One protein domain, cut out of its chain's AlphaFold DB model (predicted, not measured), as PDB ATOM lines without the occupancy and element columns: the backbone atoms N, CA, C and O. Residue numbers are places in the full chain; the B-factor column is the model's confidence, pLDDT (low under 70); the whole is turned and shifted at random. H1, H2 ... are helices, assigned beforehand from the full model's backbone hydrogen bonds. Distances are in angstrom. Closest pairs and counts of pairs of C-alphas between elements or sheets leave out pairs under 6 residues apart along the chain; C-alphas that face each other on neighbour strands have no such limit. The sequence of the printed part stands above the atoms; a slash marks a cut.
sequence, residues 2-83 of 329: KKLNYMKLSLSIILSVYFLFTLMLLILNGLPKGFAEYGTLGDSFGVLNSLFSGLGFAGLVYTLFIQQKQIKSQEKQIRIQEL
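Overview. This is residues 2 to 83 of the 329 residues of an uncharacterized protein of Cronobacter malonaticus (UniProt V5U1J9). What shape do these atoms make? The long helix H3 and the shorter helix H1 are the two arms of a narrow, open V, with the short helix H2 at its closed end. The far ends of both arms, residues 53 to 83 of H3 and 2 to 13 of H1, stick out free. What is it made of? The printed part has 82 residues with three named helices, H1, H2 and H3 in chain order, and no named strand, and its class is all helix. It is an extended rod, with a radius of gyration of the C-alphas of 21.5 A and spans of 74 by 27 by 16 A.

Arrangement. What does the longest helix meet? H3, residues 46 to 83, touches no helix. It and H2, residues 35 to 44, meet only through their link. H3 and H1, residues 2 to 29, are only just apart, their closest C-alphas 8.3 A from each other. How does H1 stand to H2? They are close but not clearly touching, with the closest C-alphas, those of Leu 25 and Leu 41, 7.6 A apart. They run opposite ways at a steep tilt of 53 degrees. Are the helix backbones well formed? In H1, H2 and H3 every O i to N i+4 pair is within hydrogen-bond range.

Along the chain. Where does H3 run? It measures 55.2 A, from C-alpha 46 at (23.022, -43.996, 34.921) to C-alpha 83 at (-31.010, -37.876, 25.624). Where are H1 and H2? H1 measures 41.3 A and begins at C-alpha 2, at (-0.291, -20.560, 41.403); H2 measures 15.1 A.

Size, cuts and confidence. How long is it? The two C-alphas farthest apart, those of Lys 33 and Leu 83, are 74.1 A apart. Are there cuts or long links? The printed part has no cut, and the links H1 to H2 and H2 to H3 are tight. Where is confidence low? The mean pLDDT of the printed part is 84.8, and residues 2 to 4, 32, 35 and 37 are under 70.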
ATOM      1  N   LYS A   2      -0.737 -19.352  40.656       53.00
ATOM      2  CA  LYS A   2      -0.291 -20.560  41.403       53.00
ATOM      3  C   LYS A   2       0.362 -21.672  40.549       53.00
ATOM      4  O   LYS A   2       1.391 -22.196  40.953       53.00
ATOM      5  N   LYS A   3      -0.160 -21.999  39.355       55.84
ATOM      6  CA  LYS A   3       0.410 -23.050  38.470       55.84
ATOM      7  C   LYS A   3       1.842 -22.760  37.990       55.84
ATOM      8  O   LYS A   3       2.643 -23.680  37.886       55.84
ATOM      9  N   LEU A   4       2.169 -21.490  37.740       65.88
ATOM     10  CA  LEU A   4       3.493 -21.088  37.255       65.88
ATOM     11  C   LEU A   4       4.575 -21.269  38.335       65.88
ATOM     12  O   LEU A   4       5.716 -21.590  38.016       65.88
ATOM     13  N   ASN A   5       4.200 -21.130  39.611       74.88
ATOM     14  CA  ASN A   5       5.115 -21.320  40.737       74.88
ATOM     15  C   ASN A   5       5.470 -22.797  40.954       74.88
ATOM     16  O   ASN A   5       6.630 -23.093  41.213       74.88
ATOM     17  N   TYR A   6       4.525 -23.730  40.778       79.56
ATOM     18  CA  TYR A   6       4.811 -25.165  40.911       79.56
ATOM     19  C   TYR A   6       5.747 -25.685  39.817       79.56
ATOM     20  O   TYR A   6       6.641 -26.478  40.100       79.56
ATOM     21  N   MET A   7       5.595 -25.194  38.584       78.50
ATOM     22  CA  MET A   7       6.464 -25.590  37.475       78.50
ATOM     23  C   MET A   7       7.905 -25.101  37.696       78.50
ATOM     24  O   MET A   7       8.842 -25.892  37.616       78.50
ATOM     25  N   LYS A   8       8.080 -23.828  38.082       85.56
ATOM     26  CA  LYS A   8       9.397 -23.267  38.436       85.56
ATOM     27  C   LYS A   8      10.033 -23.977  39.635       85.56
ATOM     28  O   LYS A   8      11.230 -24.245  39.615       85.56
ATOM     29  N   LEU A   9       9.231 -24.322  40.645       85.56
ATOM     30  CA  LEU A   9       9.687 -25.063  41.820       85.56
ATOM     31  C   LEU A   9      10.187 -26.465  41.442       85.56
ATOM     32  O   LEU A   9      11.283 -26.840  41.839       85.56
ATOM     33  N   SER A  10       9.430 -27.206  40.626       82.88
ATOM     34  CA  SER A  10       9.836 -28.543  40.170       82.88
ATOM     35  C   SER A  10      11.130 -28.521  39.350       82.88
ATOM     36  O   SER A  10      12.003 -29.356  39.565       82.88
ATOM     37  N   LEU A  11      11.300 -27.519  38.479       85.94
ATOM     38  CA  LEU A  11      12.506 -27.360  37.669       85.94
ATOM     39  C   LEU A  11      13.734 -27.039  38.537       85.94
ATOM     40  O   LEU A  11      14.799 -27.613  38.331       85.94
ATOM     41  N   SER A  12      13.568 -26.164  39.535       88.12
ATOM     42  CA  SER A  12      14.621 -25.808  40.496       88.12
ATOM     43  C   SER A  12      15.073 -27.013  41.330       88.12
ATOM     44  O   SER A  12      16.270 -27.233  41.503       88.12
ATOM     45  N   ILE A  13      14.126 -27.844  41.784       87.00
ATOM     46  CA  ILE A  13      14.421 -29.078  42.528       87.00
ATOM     47  C   ILE A  13      15.226 -30.050  41.662       87.00
ATOM     48  O   ILE A  13      16.239 -30.570  42.120       87.00
ATOM     49  N   ILE A  14      14.825 -30.264  40.405       87.12
ATOM     50  CA  ILE A  14      15.552 -31.154  39.488       87.12
ATOM     51  C   ILE A  14      16.983 -30.642  39.279       87.12
ATOM     52  O   ILE A  14      17.928 -31.408  39.449       87.12
ATOM     53  N   LEU A  15      17.161 -29.346  38.998       87.94
ATOM     54  CA  LEU A  15      18.491 -28.749  38.822       87.94
ATOM     55  C   LEU A  15      19.367 -28.907  40.074       87.94
ATOM     56  O   LEU A  15      20.545 -29.239  39.969       87.94
ATOM     57  N   SER A  16      18.782 -28.697  41.255       88.44
ATOM     58  CA  SER A  16      19.471 -28.843  42.538       88.44
ATOM     59  C   SER A  16      19.898 -30.288  42.804       88.44
ATOM     60  O   SER A  16      21.014 -30.498  43.272       88.44
ATOM     61  N   VAL A  17      19.071 -31.281  42.457       87.88
ATOM     62  CA  VAL A  17      19.407 -32.709  42.593       87.88
ATOM     63  C   VAL A  17      20.579 -33.091  41.687       87.88
ATOM     64  O   VAL A  17      21.519 -33.732  42.155       87.88
ATOM     65  N   TYR A  18      20.572 -32.656  40.423       86.38
ATOM     66  CA  TYR A  18      21.702 -32.883  39.514       86.38
ATOM     67  C   TYR A  18      22.976 -32.197  40.019       86.38
ATOM     68  O   TYR A  18      24.034 -32.820  40.049       86.38
ATOM     69  N   PHE A  19      22.874 -30.947  40.480       87.31
ATOM     70  CA  PHE A  19      24.009 -30.204  41.028       87.31
ATOM     71  C   PHE A  19      24.601 -30.884  42.272       87.31
ATOM     72  O   PHE A  19      25.803 -31.136  42.327       87.31
ATOM     73  N   LEU A  20      23.766 -31.256  43.245       87.19
ATOM     74  CA  LEU A  20      24.207 -31.941  44.464       87.19
ATOM     75  C   LEU A  20      24.858 -33.296  44.161       87.19
ATOM     76  O   LEU A  20      25.878 -33.627  44.760       87.19
ATOM     77  N   PHE A  21      24.321 -34.054  43.204       85.19
ATOM     78  CA  PHE A  21      24.901 -35.335  42.801       85.19
ATOM     79  C   PHE A  21      26.248 -35.167  42.083       85.19
ATOM     80  O   PHE A  21      27.193 -35.896  42.379       85.19
ATOM     81  N   THR A  22      26.385 -34.161  41.207       82.94
ATOM     82  CA  THR A  22      27.679 -33.829  40.576       82.94
ATOM     83  C   THR A  22      28.729 -33.420  41.614       82.94
ATOM     84  O   THR A  22      29.871 -33.871  41.545       82.94
ATOM     85  N   LEU A  23      28.335 -32.618  42.613       84.31
ATOM     86  CA  LEU A  23      29.209 -32.164  43.693       84.31
ATOM     87  C   LEU A  23      29.650 -33.334  44.581       84.31
ATOM     88  O   LEU A  23      30.827 -33.437  44.915       84.31
ATOM     89  N   MET A  24      28.731 -34.246  44.913       82.81
ATOM     90  CA  MET A  24      29.034 -35.466  45.664       82.81
ATOM     91  C   MET A  24      30.064 -36.343  44.934       82.81
ATOM     92  O   MET A  24      31.028 -36.782  45.558       82.81
ATOM     93  N   LEU A  25      29.901 -36.569  43.625       80.50
ATOM     94  CA  LEU A  25      30.850 -37.359  42.829       80.50
ATOM     95  C   LEU A  25      32.237 -36.703  42.742       80.50
ATOM     96  O   LEU A  25      33.245 -37.406  42.810       80.50
ATOM     97  N   LEU A  26      32.296 -35.372  42.636       79.44
ATOM     98  CA  LEU A  26      33.552 -34.614  42.577       79.44
ATOM     99  C   LEU A  26      34.301 -34.640  43.918       79.44
ATOM    100  O   LEU A  26      35.523 -34.775  43.929       79.44
ATOM    101  N   ILE A  27      33.585 -34.568  45.045       81.19
ATOM    102  CA  ILE A  27      34.180 -34.692  46.387       81.19
ATOM    103  C   ILE A  27      34.745 -36.103  46.611       81.19
ATOM    104  O   ILE A  27      35.807 -36.238  47.215       81.19
ATOM    105  N   LEU A  28      34.059 -37.145  46.129       77.88
ATOM    106  CA  LEU A  28      34.474 -38.535  46.344       77.88
ATOM    107  C   LEU A  28      35.646 -38.968  45.443       77.88
ATOM    108  O   LEU A  28      36.512 -39.709  45.896       77.88
ATOM    109  N   ASN A  29      35.666 -38.521  44.179       75.88
ATOM    110  CA  ASN A  29      36.588 -39.024  43.148       75.88
ATOM    111  C   ASN A  29      37.616 -37.988  42.650       75.88
ATOM    112  O   ASN A  29      38.534 -38.344  41.912       75.88
ATOM    113  N   GLY A  30      37.505 -36.716  43.050       71.38
ATOM    114  CA  GLY A  30      38.378 -35.631  42.590       71.38
ATOM    115  C   GLY A  30      38.072 -35.140  41.166       71.38
ATOM    116  O   GLY A  30      37.091 -35.536  40.539       71.38
ATOM    117  N   LEU A  31      38.906 -34.223  40.655       72.62
ATOM    118  CA  LEU A  31      38.791 -33.710  39.284       72.62
ATOM    119  C   LEU A  31      39.315 -34.750  38.278       72.62
ATOM    120  O   LEU A  31      40.464 -35.177  38.429       72.62
ATOM    121  N   PRO A  32      38.531 -35.113  37.245       69.81
ATOM    122  CA  PRO A  32      38.979 -36.037  36.208       69.81
ATOM    123  C   PRO A  32      40.174 -35.454  35.441       69.81
ATOM    124  O   PRO A  32      40.169 -34.287  35.045       69.81
ATOM    125  N   LYS A  33      41.209 -36.268  35.233       70.69
ATOM    126  CA  LYS A  33      42.496 -35.883  34.629       70.69
ATOM    127  C   LYS A  33      42.633 -36.310  33.164       70.69
ATOM    128  O   LYS A  33      43.606 -35.934  32.514       70.69
ATOM    129  N   GLY A  34      41.673 -37.062  32.623       71.00
ATOM    130  CA  GLY A  34      41.680 -37.511  31.227       71.00
ATOM    131  C   GLY A  34      40.322 -38.011  30.731       71.00
ATOM    132  O   GLY A  34      39.417 -38.280  31.517       71.00
ATOM    133  N   PHE A  35      40.179 -38.161  29.410       67.38
ATOM    134  CA  PHE A  35      38.913 -38.499  28.734       67.38
ATOM    135  C   PHE A  35      38.249 -39.806  29.210       67.38
ATOM    136  O   PHE A  35      37.025 -39.895  29.196       67.38
ATOM    137  N   ALA A  36      39.022 -40.792  29.676       70.19
ATOM    138  CA  ALA A  36      38.482 -42.049  30.203       70.19
ATOM    139  C   ALA A  36      37.742 -41.872  31.545       70.19
ATOM    140  O   ALA A  36      36.695 -42.481  31.756       70.19
ATOM    141  N   GLU A  37      38.229 -40.988  32.422       66.44
ATOM    142  CA  GLU A  37      37.625 -40.724  33.739       66.44
ATOM    143  C   GLU A  37      36.305 -39.940  33.617       66.44
ATOM    144  O   GLU A  37      35.378 -40.129  34.409       66.44
ATOM    145  N   TYR A  38      36.165 -39.121  32.566       71.25
ATOM    146  CA  TYR A  38      34.885 -38.498  32.206       71.25
ATOM    147  C   TYR A  38      33.826 -39.533  31.790       71.25
ATOM    148  O   TYR A  38      32.648 -39.339  32.088       71.25
ATOM    149  N   GLY A  39      34.236 -40.642  31.159       70.19
ATOM    150  CA  GLY A  39      33.348 -41.761  30.830       70.19
ATOM    151  C   GLY A  39      32.772 -42.432  32.081       70.19
ATOM    152  O   GLY A  39      31.558 -42.550  32.213       70.19
ATOM    153  N   THR A  40      33.623 -42.753  33.060       71.12
ATOM    154  CA  THR A  40      33.202 -43.370  34.335       71.12
ATOM    155  C   THR A  40      32.341 -42.450  35.209       71.12
ATOM    156  O   THR A  40      31.447 -42.911  35.926       71.12
ATOM    157  N   LEU A  41      32.569 -41.133  35.134       71.50
ATOM    158  CA  LEU A  41      31.683 -40.151  35.763       71.50
ATOM    159  C   LEU A  41      30.303 -40.152  35.094       71.50
ATOM    160  O   LEU A  41      29.300 -40.115  35.800       71.50
ATOM    161  N   GLY A  42      30.246 -40.257  33.762       70.75
ATOM    162  CA  GLY A  42      29.007 -40.415  32.995       70.75
ATOM    163  C   GLY A  42      28.215 -41.672  33.372       70.75
ATOM    164  O   GLY A  42      27.005 -41.582  33.591       70.75
ATOM    165  N   ASP A  43      28.891 -42.809  33.551       77.25
ATOM    166  CA  ASP A  43      28.262 -44.077  33.957       77.25
ATOM    167  C   ASP A  43      27.576 -43.985  35.333       77.25
ATOM    168  O   ASP A  43      26.514 -44.573  35.554       77.25
ATOM    169  N   SER A  44      28.108 -43.162  36.243       80.12
ATOM    170  CA  SER A  44      27.523 -42.934  37.575       80.12
ATOM    171  C   SER A  44      26.177 -42.192  37.524       80.12
ATOM    172  O   SER A  44      25.318 -42.398  38.385       80.12
ATOM    173  N   PHE A  45      25.936 -41.376  36.487       82.25
ATOM    174  CA  PHE A  45      24.626 -40.748  36.254       82.25
ATOM    175  C   PHE A  45      23.572 -41.734  35.743       82.25
ATOM    176  O   PHE A  45      22.386 -41.402  35.753       82.25
ATOM    177  N   GLY A  46      23.954 -42.955  35.351       79.88
ATOM    178  CA  GLY A  46      23.022 -43.996  34.921       79.88
ATOM    179  C   GLY A  46      21.936 -44.296  35.962       79.88
ATOM    180  O   GLY A  46      20.770 -44.466  35.599       79.88
ATOM    181  N   VAL A  47      22.278 -44.267  37.257       81.56
ATOM    182  CA  VAL A  47      21.320 -44.470  38.363       81.56
ATOM    183  C   VAL A  47      20.301 -43.325  38.436       81.56
ATOM    184  O   VAL A  47      19.100 -43.582  38.529       81.56
ATOM    185  N   LEU A  48      20.749 -42.068  38.325       83.88
ATOM    186  CA  LEU A  48      19.853 -40.905  38.291       83.88
ATOM    187  C   LEU A  48      18.973 -40.896  37.039       83.88
ATOM    188  O   LEU A  48      17.765 -40.693  37.143       83.88
ATOM    189  N   ASN A  49      19.550 -41.157  35.864       84.25
ATOM    190  CA  ASN A  49      18.809 -41.215  34.605       84.25
ATOM    191  C   ASN A  49      17.745 -42.316  34.633       84.25
ATOM    192  O   ASN A  49      16.625 -42.098  34.171       84.25
ATOM    193  N   SER A  50      18.051 -43.469  35.232       88.31
ATOM    194  CA  SER A  50      17.093 -44.564  35.416       88.31
ATOM    195  C   SER A  50      15.972 -44.185  36.389       88.31
ATOM    196  O   SER A  50      14.806 -44.452  36.107       88.31
ATOM    197  N   LEU A  51      16.294 -43.495  37.493       86.62
ATOM    198  CA  LEU A  51      15.305 -43.007  38.460       86.62
ATOM    199  C   LEU A  51      14.354 -41.977  37.834       86.62
ATOM    200  O   LEU A  51      13.137 -42.106  37.964       86.62
ATOM    201  N   PHE A  52      14.883 -40.978  37.120       87.38
ATOM    202  CA  PHE A  52      14.061 -39.980  36.428       87.38
ATOM    203  C   PHE A  52      13.255 -40.588  35.276       87.38
ATOM    204  O   PHE A  52      12.103 -40.203  35.086       87.38
ATOM    205  N   SER A  53      13.801 -41.574  34.558       90.12
ATOM    206  CA  SER A  53      13.060 -42.315  33.528       90.12
ATOM    207  C   SER A  53      11.911 -43.129  34.134       90.12
ATOM    208  O   SER A  53      10.794 -43.087  33.620       90.12
ATOM    209  N   GLY A  54      12.140 -43.799  35.269       91.94
ATOM    210  CA  GLY A  54      11.106 -44.523  36.014       91.94
ATOM    211  C   GLY A  54      10.024 -43.602  36.586       91.94
ATOM    212  O   GLY A  54       8.837 -43.895  36.455       91.94
ATOM    213  N   LEU A  55      10.408 -42.452  37.152       89.94
ATOM    214  CA  LEU A  55       9.473 -41.425  37.626       89.94
ATOM    215  C   LEU A  55       8.678 -40.792  36.478       89.94
ATOM    216  O   LEU A  55       7.477 -40.570  36.615       89.94
ATOM    217  N   GLY A  56       9.319 -40.540  35.334       91.75
ATOM    218  CA  GLY A  56       8.658 -40.073  34.118       91.75
ATOM    219  C   GLY A  56       7.632 -41.085  33.611       91.75
ATOM    220  O   GLY A  56       6.490 -40.718  33.338       91.75
ATOM    221  N   PHE A  57       7.996 -42.370  33.576       94.31
ATOM    222  CA  PHE A  57       7.085 -43.454  33.213       94.31
ATOM    223  C   PHE A  57       5.918 -43.591  34.202       94.31
ATOM    224  O   PHE A  57       4.766 -43.669  33.780       94.31
ATOM    225  N   ALA A  58       6.174 -43.531  35.512       93.81
ATOM    226  CA  ALA A  58       5.123 -43.534  36.532       93.81
ATOM    227  C   ALA A  58       4.179 -42.326  36.383       93.81
ATOM    228  O   ALA A  58       2.959 -42.467  36.490       93.81
ATOM    229  N   GLY A  59       4.730 -41.150  36.067       94.00
ATOM    230  CA  GLY A  59       3.964 -39.955  35.726       94.00
ATOM    231  C   GLY A  59       3.078 -40.157  34.494       94.00
ATOM    232  O   GLY A  59       1.908 -39.782  34.529       94.00
ATOM    233  N   LEU A  60       3.592 -40.797  33.438       95.50
ATOM    234  CA  LEU A  60       2.823 -41.145  32.236       95.50
ATOM    235  C   LEU A  60       1.694 -42.144  32.529       95.50
ATOM    236  O   LEU A  60       0.572 -41.965  32.063       95.50
ATOM    237  N   VAL A  61       1.945 -43.179  33.332       95.31
ATOM    238  CA  VAL A  61       0.898 -44.134  33.741       95.31
ATOM    239  C   VAL A  61      -0.191 -43.428  34.555       95.31
ATOM    240  O   VAL A  61      -1.384 -43.650  34.337       95.31
ATOM    241  N   TYR A  62       0.203 -42.528  35.459       95.12
ATOM    242  CA  TYR A  62      -0.738 -41.737  36.247       95.12
ATOM    243  C   TYR A  62      -1.595 -40.808  35.376       95.12
ATOM    244  O   TYR A  62      -2.815 -40.734  35.562       95.12
ATOM    245  N   THR A  63      -0.999 -40.124  34.394       95.56
ATOM    246  CA  THR A  63      -1.765 -39.277  33.469       95.56
ATOM    247  C   THR A  63      -2.706 -40.098  32.596       95.56
ATOM    248  O   THR A  63      -3.852 -39.683  32.434       95.56
ATOM    249  N   LEU A  64      -2.298 -41.278  32.116       95.50
ATOM    250  CA  LEU A  64      -3.176 -42.196  31.379       95.50
ATOM    251  C   LEU A  64      -4.398 -42.605  32.208       95.50
ATOM    252  O   LEU A  64      -5.520 -42.588  31.701       95.50
ATOM    253  N   PHE A  65      -4.216 -42.908  33.494       95.56
ATOM    254  CA  PHE A  65      -5.332 -43.235  34.381       95.56
ATOM    255  C   PHE A  65      -6.321 -42.065  34.529       95.56
ATOM    256  O   PHE A  65      -7.540 -42.250  34.453       95.56
ATOM    257  N   ILE A  66      -5.812 -40.837  34.685       96.19
ATOM    258  CA  ILE A  66      -6.656 -39.633  34.734       96.19
ATOM    259  C   ILE A  66      -7.386 -39.419  33.405       96.19
ATOM    260  O   ILE A  66      -8.590 -39.158  33.416       96.19
ATOM    261  N   GLN A  67      -6.686 -39.544  32.274       95.69
ATOM    262  CA  GLN A  67      -7.266 -39.387  30.939       95.69
ATOM    263  C   GLN A  67      -8.389 -40.401  30.699       95.69
ATOM    264  O   GLN A  67      -9.470 -40.017  30.262       95.69
ATOM    265  N   GLN A  68      -8.207 -41.669  31.081       96.44
ATOM    266  CA  GLN A  68      -9.265 -42.684  30.999       96.44
ATOM    267  C   GLN A  68     -10.506 -42.297  31.812       96.44
ATOM    268  O   GLN A  68     -11.636 -42.465  31.353       96.44
ATOM    269  N   LYS A  69     -10.319 -41.755  33.023       95.94
ATOM    270  CA  LYS A  69     -11.435 -41.276  33.849       95.94
ATOM    271  C   LYS A  69     -12.147 -40.081  33.205       95.94
ATOM    272  O   LYS A  69     -13.374 -40.010  33.264       95.94
ATOM    273  N   GLN A  70     -11.399 -39.163  32.591       96.38
ATOM    274  CA  GLN A  70     -11.958 -38.018  31.867       96.38
ATOM    275  C   GLN A  70     -12.778 -38.463  30.654       96.38
ATOM    276  O   GLN A  70     -13.915 -38.019  30.529       96.38
ATOM    277  N   ILE A  71     -12.265 -39.396  29.841       96.62
ATOM    278  CA  ILE A  71     -12.980 -39.949  28.678       96.62
ATOM    279  C   ILE A  71     -14.300 -40.587  29.118       96.62
ATOM    280  O   ILE A  71     -15.351 -40.218  28.608       96.62
ATOM    281  N   LYS A  72     -14.287 -41.446  30.147       96.06
ATOM    282  CA  LYS A  72     -15.519 -42.063  30.675       96.06
ATOM    283  C   LYS A  72     -16.540 -41.030  31.159       96.06
ATOM    284  O   LYS A  72     -17.743 -41.198  30.975       96.06
ATOM    285  N   SER A  73     -16.076 -39.958  31.803       95.88
ATOM    286  CA  SER A  73     -16.957 -38.864  32.226       95.88
ATOM    287  C   SER A  73     -17.521 -38.096  31.031       95.88
ATOM    288  O   SER A  73     -18.689 -37.717  31.056       95.88
ATOM    289  N   GLN A  74     -16.709 -37.866  30.000       94.62
ATOM    290  CA  GLN A  74     -17.109 -37.170  28.783       94.62
ATOM    291  C   GLN A  74     -18.126 -37.990  27.984       94.62
ATOM    292  O   GLN A  74     -19.164 -37.459  27.612       94.62
ATOM    293  N   GLU A  75     -17.903 -39.296  27.818       96.56
ATOM    294  CA  GLU A  75     -18.865 -40.225  27.210       96.56
ATOM    295  C   GLU A  75     -20.211 -40.196  27.940       96.56
ATOM    296  O   GLU A  75     -21.269 -40.136  27.312       96.56
ATOM    297  N   LYS A  76     -20.189 -40.181  29.281       96.19
ATOM    298  CA  LYS A  76     -21.412 -40.068  30.082       96.19
ATOM    299  C   LYS A  76     -22.138 -38.743  29.835       96.19
ATOM    300  O   LYS A  76     -23.359 -38.751  29.719       96.19
ATOM    301  N   GLN A  77     -21.414 -37.626  29.765       96.12
ATOM    302  CA  GLN A  77     -22.002 -36.309  29.496       96.12
ATOM    303  C   GLN A  77     -22.595 -36.225  28.090       96.12
ATOM    304  O   GLN A  77     -23.726 -35.775  27.956       96.12
ATOM    305  N   ILE A  78     -21.889 -36.732  27.073       96.62
ATOM    306  CA  ILE A  78     -22.391 -36.800  25.692       96.62
ATOM    307  C   ILE A  78     -23.684 -37.611  25.650       96.62
ATOM    308  O   ILE A  78     -24.681 -37.149  25.110       96.62
ATOM    309  N   ARG A  79     -23.713 -38.785  26.293       95.69
ATOM    310  CA  ARG A  79     -24.917 -39.621  26.322       95.69
ATOM    311  C   ARG A  79     -26.099 -38.921  27.005       95.69
ATOM    312  O   ARG A  79     -27.224 -39.060  26.540       95.69
ATOM    313  N   ILE A  80     -25.870 -38.185  28.095       95.56
ATOM    314  CA  ILE A  80     -26.924 -37.391  28.752       95.56
ATOM    315  C   ILE A  80     -27.411 -36.281  27.814       95.56
ATOM    316  O   ILE A  80     -28.611 -36.154  27.604       95.56
ATOM    317  N   GLN A  81     -26.491 -35.547  27.187       95.19
ATOM    318  CA  GLN A  81     -26.816 -34.473  26.250       95.19
ATOM    319  C   GLN A  81     -27.605 -34.981  25.033       95.19
ATOM    320  O   GLN A  81     -28.538 -34.325  24.585       95.19
ATOM    321  N   GLU A  82     -27.278 -36.165  24.510       95.56
ATOM    322  CA  GLU A  82     -28.038 -36.801  23.430       95.56
ATOM    323  C   GLU A  82     -29.472 -37.142  23.850       95.56
ATOM    324  O   GLU A  82     -30.395 -37.009  23.047       95.56
ATOM    325  N   LEU A  83     -29.675 -37.596  25.092       94.81
ATOM    326  CA  LEU A  83     -31.010 -37.876  25.624       94.81
ATOM    327  C   LEU A  83     -31.807 -36.580  25.807       94.81
ATOM    328  O   LEU A  83     -32.934 -36.495  25.322       94.81
TER     329      LEU A  83